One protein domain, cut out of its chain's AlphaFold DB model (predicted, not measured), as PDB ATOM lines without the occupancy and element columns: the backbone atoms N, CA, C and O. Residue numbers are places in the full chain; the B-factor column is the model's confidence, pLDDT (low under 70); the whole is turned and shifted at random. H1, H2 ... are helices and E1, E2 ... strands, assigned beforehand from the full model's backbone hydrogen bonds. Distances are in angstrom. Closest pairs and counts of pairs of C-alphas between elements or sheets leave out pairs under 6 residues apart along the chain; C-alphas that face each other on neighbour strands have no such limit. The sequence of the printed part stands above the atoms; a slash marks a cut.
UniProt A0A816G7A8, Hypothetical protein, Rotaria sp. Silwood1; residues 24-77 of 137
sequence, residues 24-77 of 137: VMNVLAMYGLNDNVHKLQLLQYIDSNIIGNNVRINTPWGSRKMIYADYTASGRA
ATOM      1  N   VAL A  24     -32.237  33.219 -30.662       45.50
ATOM      2  CA  VAL A  24     -30.821  33.640 -30.721       45.50
ATOM      3  C   VAL A  24     -29.867  32.515 -30.290       45.50
ATOM      4  O   VAL A  24     -28.787  32.347 -30.857       45.50
ATOM      5  N   MET A  25     -30.302  31.676 -29.345       43.12
ATOM      6  CA  MET A  25     -29.578  30.459 -28.956       43.12
ATOM      7  C   MET A  25     -29.533  29.416 -30.087       43.12
ATOM      8  O   MET A  25     -28.549  28.690 -30.207       43.12
ATOM      9  N   ASN A  26     -30.551  29.384 -30.954       49.19
ATOM     10  CA  ASN A  26     -30.562  28.570 -32.169       49.19
ATOM     11  C   ASN A  26     -29.707  29.185 -33.276       49.19
ATOM     12  O   ASN A  26     -29.094  28.421 -34.000       49.19
ATOM     13  N   VAL A  27     -29.577  30.511 -33.382       51.56
ATOM     14  CA  VAL A  27     -28.710  31.162 -34.384       51.56
ATOM     15  C   VAL A  27     -27.248  30.739 -34.198       51.56
ATOM     16  O   VAL A  27     -26.595  30.318 -35.148       51.56
ATOM     17  N   LEU A  28     -26.734  30.762 -32.965       50.75
ATOM     18  CA  LEU A  28     -25.354  30.339 -32.687       50.75
ATOM     19  C   LEU A  28     -25.121  28.849 -33.001       50.75
ATOM     20  O   LEU A  28     -24.081  28.492 -33.558       50.75
ATOM     21  N   ALA A  29     -26.105  27.997 -32.698       54.09
ATOM     22  CA  ALA A  29     -26.065  26.570 -33.009       54.09
ATOM     23  C   ALA A  29     -26.248  26.277 -34.515       54.09
ATOM     24  O   ALA A  29     -25.580  25.395 -35.050       54.09
ATOM     25  N   MET A  30     -27.098  27.038 -35.211       46.72
ATOM     26  CA  MET A  30     -27.398  26.934 -36.646       46.72
ATOM     27  C   MET A  30     -26.186  27.315 -37.502       46.72
ATOM     28  O   MET A  30     -25.924  26.670 -38.514       46.72
ATOM     29  N   TYR A  31     -25.413  28.316 -37.070       54.91
ATOM     30  CA  TYR A  31     -24.156  28.712 -37.715       54.91
ATOM     31  C   TYR A  31     -22.934  27.907 -37.237       54.91
ATOM     32  O   TYR A  31     -21.808  28.244 -37.598       54.91
ATOM     33  N   GLY A  32     -23.130  26.856 -36.432       53.66
ATOM     34  CA  GLY A  32     -22.050  25.954 -36.025       53.66
ATOM     35  C   GLY A  32     -20.975  26.602 -35.148       53.66
ATOM     36  O   GLY A  32     -19.871  26.073 -35.059       53.66
ATOM     37  N   LEU A  33     -21.273  27.710 -34.456       59.81
ATOM     38  CA  LEU A  33     -20.312  28.480 -33.646       59.81
ATOM     39  C   LEU A  33     -19.904  27.778 -32.327       59.81
ATOM     40  O   LEU A  33     -19.571  28.433 -31.341       59.81
ATOM     41  N   ASN A  34     -19.935  26.444 -32.299       64.06
ATOM     42  CA  ASN A  34     -19.616  25.608 -31.143       64.06
ATOM     43  C   ASN A  34     -18.122  25.246 -31.064       64.06
ATOM     44  O   ASN A  34     -17.686  24.689 -30.056       64.06
ATOM     45  N   ASP A  35     -17.337  25.558 -32.100       71.38
ATOM     46  CA  ASP A  35     -15.890  25.354 -32.116       71.38
ATOM     47  C   ASP A  35     -15.106  26.670 -32.286       71.38
ATOM     48  O   ASP A  35     -15.615  27.718 -32.703       71.38
ATOM     49  N   ASN A  36     -13.820  26.621 -31.934       77.25
ATOM     50  CA  ASN A  36     -12.934  27.780 -32.011       77.25
ATOM     51  C   ASN A  36     -12.731  28.284 -33.452       77.25
ATOM     52  O   ASN A  36     -12.395  29.452 -33.639       77.25
ATOM     53  N   VAL A  37     -12.934  27.436 -34.463       79.88
ATOM     54  CA  VAL A  37     -12.711  27.781 -35.872       79.88
ATOM     55  C   VAL A  37     -13.805  28.723 -36.358       79.88
ATOM     56  O   VAL A  37     -13.499  29.794 -36.881       79.88
ATOM     57  N   HIS A  38     -15.067  28.390 -36.107       80.00
ATOM     58  CA  HIS A  38     -16.209  29.215 -36.491       80.00
ATOM     59  C   HIS A  38     -16.201  30.570 -35.773       80.00
ATOM     60  O   HIS A  38     -16.471  31.612 -36.374       80.00
ATOM     61  N   LYS A  39     -15.797  30.590 -34.496       81.75
ATOM     62  CA  LYS A  39     -15.610  31.843 -33.753       81.75
ATOM     63  C   LYS A  39     -14.538  32.729 -34.392       81.75
ATOM     64  O   LYS A  39     -14.753  33.930 -34.545       81.75
ATOM     65  N   LEU A  40     -13.396  32.157 -34.783       87.06
ATOM     66  CA  LEU A  40     -12.328  32.900 -35.458       87.06
ATOM     67  C   LEU A  40     -12.777  33.429 -36.824       87.06
ATOM     68  O   LEU A  40     -12.493  34.581 -37.142       87.06
ATOM     69  N   GLN A  41     -13.520  32.633 -37.592       89.06
ATOM     70  CA  GLN A  41     -14.087  33.059 -38.873       89.06
ATOM     71  C   GLN A  41     -15.055  34.234 -38.706       89.06
ATOM     72  O   GLN A  41     -14.956  35.214 -39.442       89.06
ATOM     73  N   LEU A  42     -15.944  34.187 -37.708       89.25
ATOM     74  CA  LEU A  42     -16.851  35.295 -37.412       89.25
ATOM     75  C   LEU A  42     -16.082  36.563 -37.020       89.25
ATOM     76  O   LEU A  42     -16.394  37.647 -37.508       89.25
ATOM     77  N   LEU A  43     -15.060  36.443 -36.171       91.12
ATOM     78  CA  LEU A  43     -14.235  37.585 -35.772       91.12
ATOM     79  C   LEU A  43     -13.498  38.202 -36.968       91.12
ATOM     80  O   LEU A  43     -13.481  39.422 -37.107       91.12
ATOM     81  N   GLN A  44     -12.942  37.376 -37.859       92.38
ATOM     82  CA  GLN A  44     -12.311  37.833 -39.102       92.38
ATOM     83  C   GLN A  44     -13.320  38.509 -40.039       92.38
ATOM     84  O   GLN A  44     -13.024  39.544 -40.643       92.38
ATOM     85  N   TYR A  45     -14.532  37.962 -40.137       93.75
ATOM     86  CA  TYR A  45     -15.605  38.567 -40.915       93.75
ATOM     87  C   TYR A  45     -15.980  39.946 -40.361       93.75
ATOM     88  O   TYR A  45     -16.029  40.912 -41.117       93.75
ATOM     89  N   ILE A  46     -16.163  40.075 -39.044       93.31
ATOM     90  CA  ILE A  46     -16.454  41.365 -38.408       93.31
ATOM     91  C   ILE A  46     -15.309  42.354 -38.654       93.31
ATOM     92  O   ILE A  46     -15.568  43.449 -39.145       93.31
ATOM     93  N   ASP A  47     -14.055  41.965 -38.392       91.88
ATOM     94  CA  ASP A  47     -12.885  42.841 -38.546       91.88
ATOM     95  C   ASP A  47     -12.723  43.368 -39.983       91.88
ATOM     96  O   ASP A  47     -12.501  44.563 -40.201       91.88
ATOM     97  N   SER A  48     -12.920  42.502 -40.980       93.69
ATOM     98  CA  SER A  48     -12.858  42.889 -42.396       93.69
ATOM     99  C   SER A  48     -14.006  43.804 -42.840       93.69
ATOM    100  O   SER A  48     -13.855  44.539 -43.815       93.69
ATOM    101  N   ASN A  49     -15.127  43.815 -42.112       95.69
ATOM    102  CA  ASN A  49     -16.284  44.665 -42.399       95.69
ATOM    103  C   ASN A  49     -16.293  45.987 -41.617       95.69
ATOM    104  O   ASN A  49     -17.173  46.815 -41.856       95.69
ATOM    105  N   ILE A  50     -15.341  46.229 -40.712       95.94
ATOM    106  CA  ILE A  50     -15.242  47.509 -40.002       95.94
ATOM    107  C   ILE A  50     -14.904  48.627 -40.992       95.94
ATOM    108  O   ILE A  50     -13.818  48.673 -41.583       95.94
ATOM    109  N   ILE A  51     -15.814  49.595 -41.119       94.75
ATOM    110  CA  ILE A  51     -15.593  50.757 -41.973       94.75
ATOM    111  C   ILE A  51     -14.441  51.588 -41.388       94.75
ATOM    112  O   ILE A  51     -14.437  52.020 -40.229       94.75
ATOM    113  N   GLY A  52     -13.412  51.785 -42.210       91.56
ATOM    114  CA  GLY A  52     -12.216  52.534 -41.845       91.56
ATOM    115  C   GLY A  52     -11.178  51.771 -41.009       91.56
ATOM    116  O   GLY A  52     -10.287  52.426 -40.469       91.56
ATOM    117  N   ASN A  53     -11.242  50.433 -40.918       90.62
ATOM    118  CA  ASN A  53     -10.250  49.611 -40.193       90.62
ATOM    119  C   ASN A  53      -8.800  49.870 -40.657       90.62
ATOM    120  O   ASN A  53      -7.870  49.891 -39.858       90.62
ATOM    121  N   ASN A  54      -8.591  50.131 -41.951       89.56
ATOM    122  CA  ASN A  54      -7.258  50.329 -42.535       89.56
ATOM    123  C   ASN A  54      -6.904  51.794 -42.819       89.56
ATOM    124  O   ASN A  54      -5.954  52.073 -43.553       89.56
ATOM    125  N   VAL A  55      -7.644  52.738 -42.232       94.44
ATOM    126  CA  VAL A  55      -7.326  54.162 -42.365       94.44
ATOM    127  C   VAL A  55      -5.959  54.435 -41.744       94.44
ATOM    128  O   VAL A  55      -5.637  53.991 -40.639       94.44
ATOM    129  N   ARG A  56      -5.141  55.186 -42.477       96.06
ATOM    130  CA  ARG A  56      -3.853  55.679 -42.001       96.06
ATOM    131  C   ARG A  56      -3.952  57.169 -41.745       96.06
ATOM    132  O   ARG A  56      -4.608  57.888 -42.491       96.06
ATOM    133  N   ILE A  57      -3.273  57.616 -40.702       95.75
ATOM    134  CA  ILE A  57      -3.152  59.028 -40.355       95.75
ATOM    135  C   ILE A  57      -1.704  59.466 -40.533       95.75
ATOM    136  O   ILE A  57      -0.764  58.702 -40.287       95.75
ATOM    137  N   ASN A  58      -1.530  60.704 -40.983       96.94
ATOM    138  CA  ASN A  58      -0.215  61.318 -41.062       96.94
ATOM    139  C   ASN A  58       0.185  61.793 -39.672       96.94
ATOM    140  O   ASN A  58      -0.559  62.510 -39.007       96.94
ATOM    141  N   THR A  59       1.364  61.372 -39.238       94.69
ATOM    142  CA  THR A  59       1.967  61.788 -37.972       94.69
ATOM    143  C   THR A  59       3.311  62.458 -38.258       94.69
ATOM    144  O   THR A  59       3.864  62.250 -39.344       94.69
ATOM    145  N   PRO A  60       3.895  63.194 -37.298       96.56
ATOM    146  CA  PRO A  60       5.255  63.726 -37.431       96.56
ATOM    147  C   PRO A  60       6.323  62.658 -37.731       96.56
ATOM    148  O   PRO A  60       7.377  62.974 -38.268       96.56
ATOM    149  N   TRP A  61       6.039  61.384 -37.438       95.25
ATOM    150  CA  TRP A  61       6.922  60.243 -37.706       95.25
ATOM    151  C   TRP A  61       6.483  59.410 -38.922       95.25
ATOM    152  O   TRP A  61       6.804  58.223 -39.015       95.25
ATOM    153  N   GLY A  62       5.709  60.010 -39.831       96.12
ATOM    154  CA  GLY A  62       5.211  59.385 -41.055       96.12
ATOM    155  C   GLY A  62       3.797  58.812 -40.936       96.12
ATOM    156  O   GLY A  62       3.090  58.999 -39.944       96.12
ATOM    157  N   SER A  63       3.361  58.115 -41.986       97.00
ATOM    158  CA  SER A  63       2.022  57.522 -42.057       97.00
ATOM    159  C   SER A  63       1.912  56.292 -41.153       97.00
ATOM    160  O   SER A  63       2.610  55.291 -41.354       97.00
ATOM    161  N   ARG A  64       0.996  56.327 -40.183       95.81
ATOM    162  CA  ARG A  64       0.734  55.228 -39.238       95.81
ATOM    163  C   ARG A  64      -0.697  54.719 -39.393       95.81
ATOM    164  O   ARG A  64      -1.592  55.492 -39.728       95.81
ATOM    165  N   LYS A  65      -0.919  53.420 -39.155       94.25
ATOM    166  CA  LYS A  65      -2.280  52.868 -39.061       94.25
ATOM    167  C   LYS A  65      -2.976  53.528 -37.870       94.25
ATOM    168  O   LYS A  65      -2.394  53.599 -36.790       94.25
ATOM    169  N   MET A  66      -4.187  54.026 -38.077       93.19
ATOM    170  CA  MET A  66      -4.994  54.562 -36.991       93.19
ATOM    171  C   MET A  66      -5.563  53.403 -36.173       93.19
ATOM    172  O   MET A  66      -6.131  52.462 -36.724       93.19
ATOM    173  N   ILE A  67      -5.369  53.465 -34.857       91.94
ATOM    174  CA  ILE A  67      -5.910  52.497 -33.906       91.94
ATOM    175  C   ILE A  67      -7.127  53.141 -33.256       91.94
ATOM    176  O   ILE A  67      -7.016  54.196 -32.635       91.94
ATOM    177  N   TYR A  68      -8.285  52.508 -33.408       92.38
ATOM    178  CA  TYR A  68      -9.504  52.954 -32.749       92.38
ATOM    179  C   TYR A  68      -9.641  52.256 -31.398       92.38
ATOM    180  O   TYR A  68      -9.891  51.054 -31.347       92.38
ATOM    181  N   ALA A  69      -9.457  53.012 -30.320       91.38
ATOM    182  CA  ALA A  69      -9.471  52.510 -28.946       91.38
ATOM    183  C   ALA A  69     -10.661  53.043 -28.124       91.38
ATOM    184  O   ALA A  69     -10.608  53.029 -26.902       91.38
ATOM    185  N   ASP A  70     -11.725  53.507 -28.789       91.94
ATOM    186  CA  ASP A  70     -12.873  54.188 -28.164       91.94
ATOM    187  C   ASP A  70     -14.193  53.402 -28.318       91.94
ATOM    188  O   ASP A  70     -15.291  53.955 -28.339       91.94
ATOM    189  N   TYR A  71     -14.092  52.072 -28.432       89.06
ATOM    190  CA  TYR A  71     -15.250  51.183 -28.605       89.06
ATOM    191  C   TYR A  71     -16.234  51.215 -27.426       89.06
ATOM    192  O   TYR A  71     -17.392  50.838 -27.593       89.06
ATOM    193  N   THR A  72     -15.794  51.659 -26.246       88.94
ATOM    194  CA  THR A  72     -16.657  51.840 -25.071       88.94
ATOM    195  C   THR A  72     -17.581  53.044 -25.207       88.94
ATOM    196  O   THR A  72     -18.674  53.019 -24.651       88.94
ATOM    197  N   ALA A  73     -17.156  54.092 -25.920       88.50
ATOM    198  CA  ALA A  73     -17.987  55.266 -26.165       88.50
ATOM    199  C   ALA A  73     -18.899  55.063 -27.378       88.50
ATOM    200  O   ALA A  73     -20.074  55.424 -27.337       88.50
ATOM    201  N   SER A  74     -18.375  54.481 -28.462       88.06
ATOM    202  CA  SER A  74     -19.163  54.146 -29.649       88.06
ATOM    203  C   SER A  74     -18.542  53.006 -30.447       88.06
ATOM    204  O   SER A  74     -17.336  52.951 -30.671       88.06
ATOM    205  N   GLY A  75     -19.394  52.129 -30.977       90.06
ATOM    206  CA  GLY A  75     -18.992  51.185 -32.015       90.06
ATOM    207  C   GLY A  75     -18.652  51.889 -33.333       90.06
ATOM    208  O   GLY A  75     -19.106  53.006 -33.598       90.06
ATOM    209  N   ARG A  76     -17.875  51.212 -34.185       93.06
ATOM    210  CA  ARG A  76     -17.715  51.588 -35.597       93.06
ATOM    211  C   ARG A  76     -18.832  50.990 -36.444       93.06
ATOM    212  O   ARG A  76     -19.306  49.896 -36.155       93.06
ATOM    213  N   ALA A  77     -19.179  51.683 -37.525       95.19
ATOM    214  CA  ALA A  77     -20.090  51.157 -38.532       95.19
ATOM    215  C   ALA A  77     -19.509  49.899 -39.205       95.19
ATOM    216  O   ALA A  77     -18.297  49.805 -39.448       95.19
TER     217      ALA A  77
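What this domain is: This is residues 24 to 77 of the 137 residues of the protein "Hypothetical protein" of Rotaria sp. Silwood1 (UniProt A0A816G7A8). A strung-out rod has short helix H1 at one end, longer helix H2 next and the small hairpin E1 and E2 at the other end; unnamed residues 66 to 77 fold back from the hairpin, and 69 to 74 stick out. The 54 printed residues run H1, H2, E1, E2, mixed in class, with one antiparallel sheet, E1 - E2. The whole is extended, radius of gyration of the C-alphas 15.8 A, spanning 50 by 24 by 14 A.

Where its parts are: H1, residues 24 to 30, spans 9.6 A from C-alpha 24 at (-30.821, 33.640, -30.721). H2, residues 36 to 49, spans 20.1 A. E1, residues 56 to 59, spans 9.4 A. E2, residues 62 to 65, spans 10.1 A to C-alpha 65 at (-2.280, 52.868, -39.061).

How they stand to each other: H1 is apart from H2, E1 and E2. H2 is apart from E2. In hairpin E1 and E2, N 57 and O 64 are within hydrogen-bond range at 2.9 A. Every O i to N i+4 pair is within range in H2, 2 of 3 in H1.

The domain as a whole: The printed part has no cut and no long link between named elements. Residues 24 to 34 are under pLDDT 70.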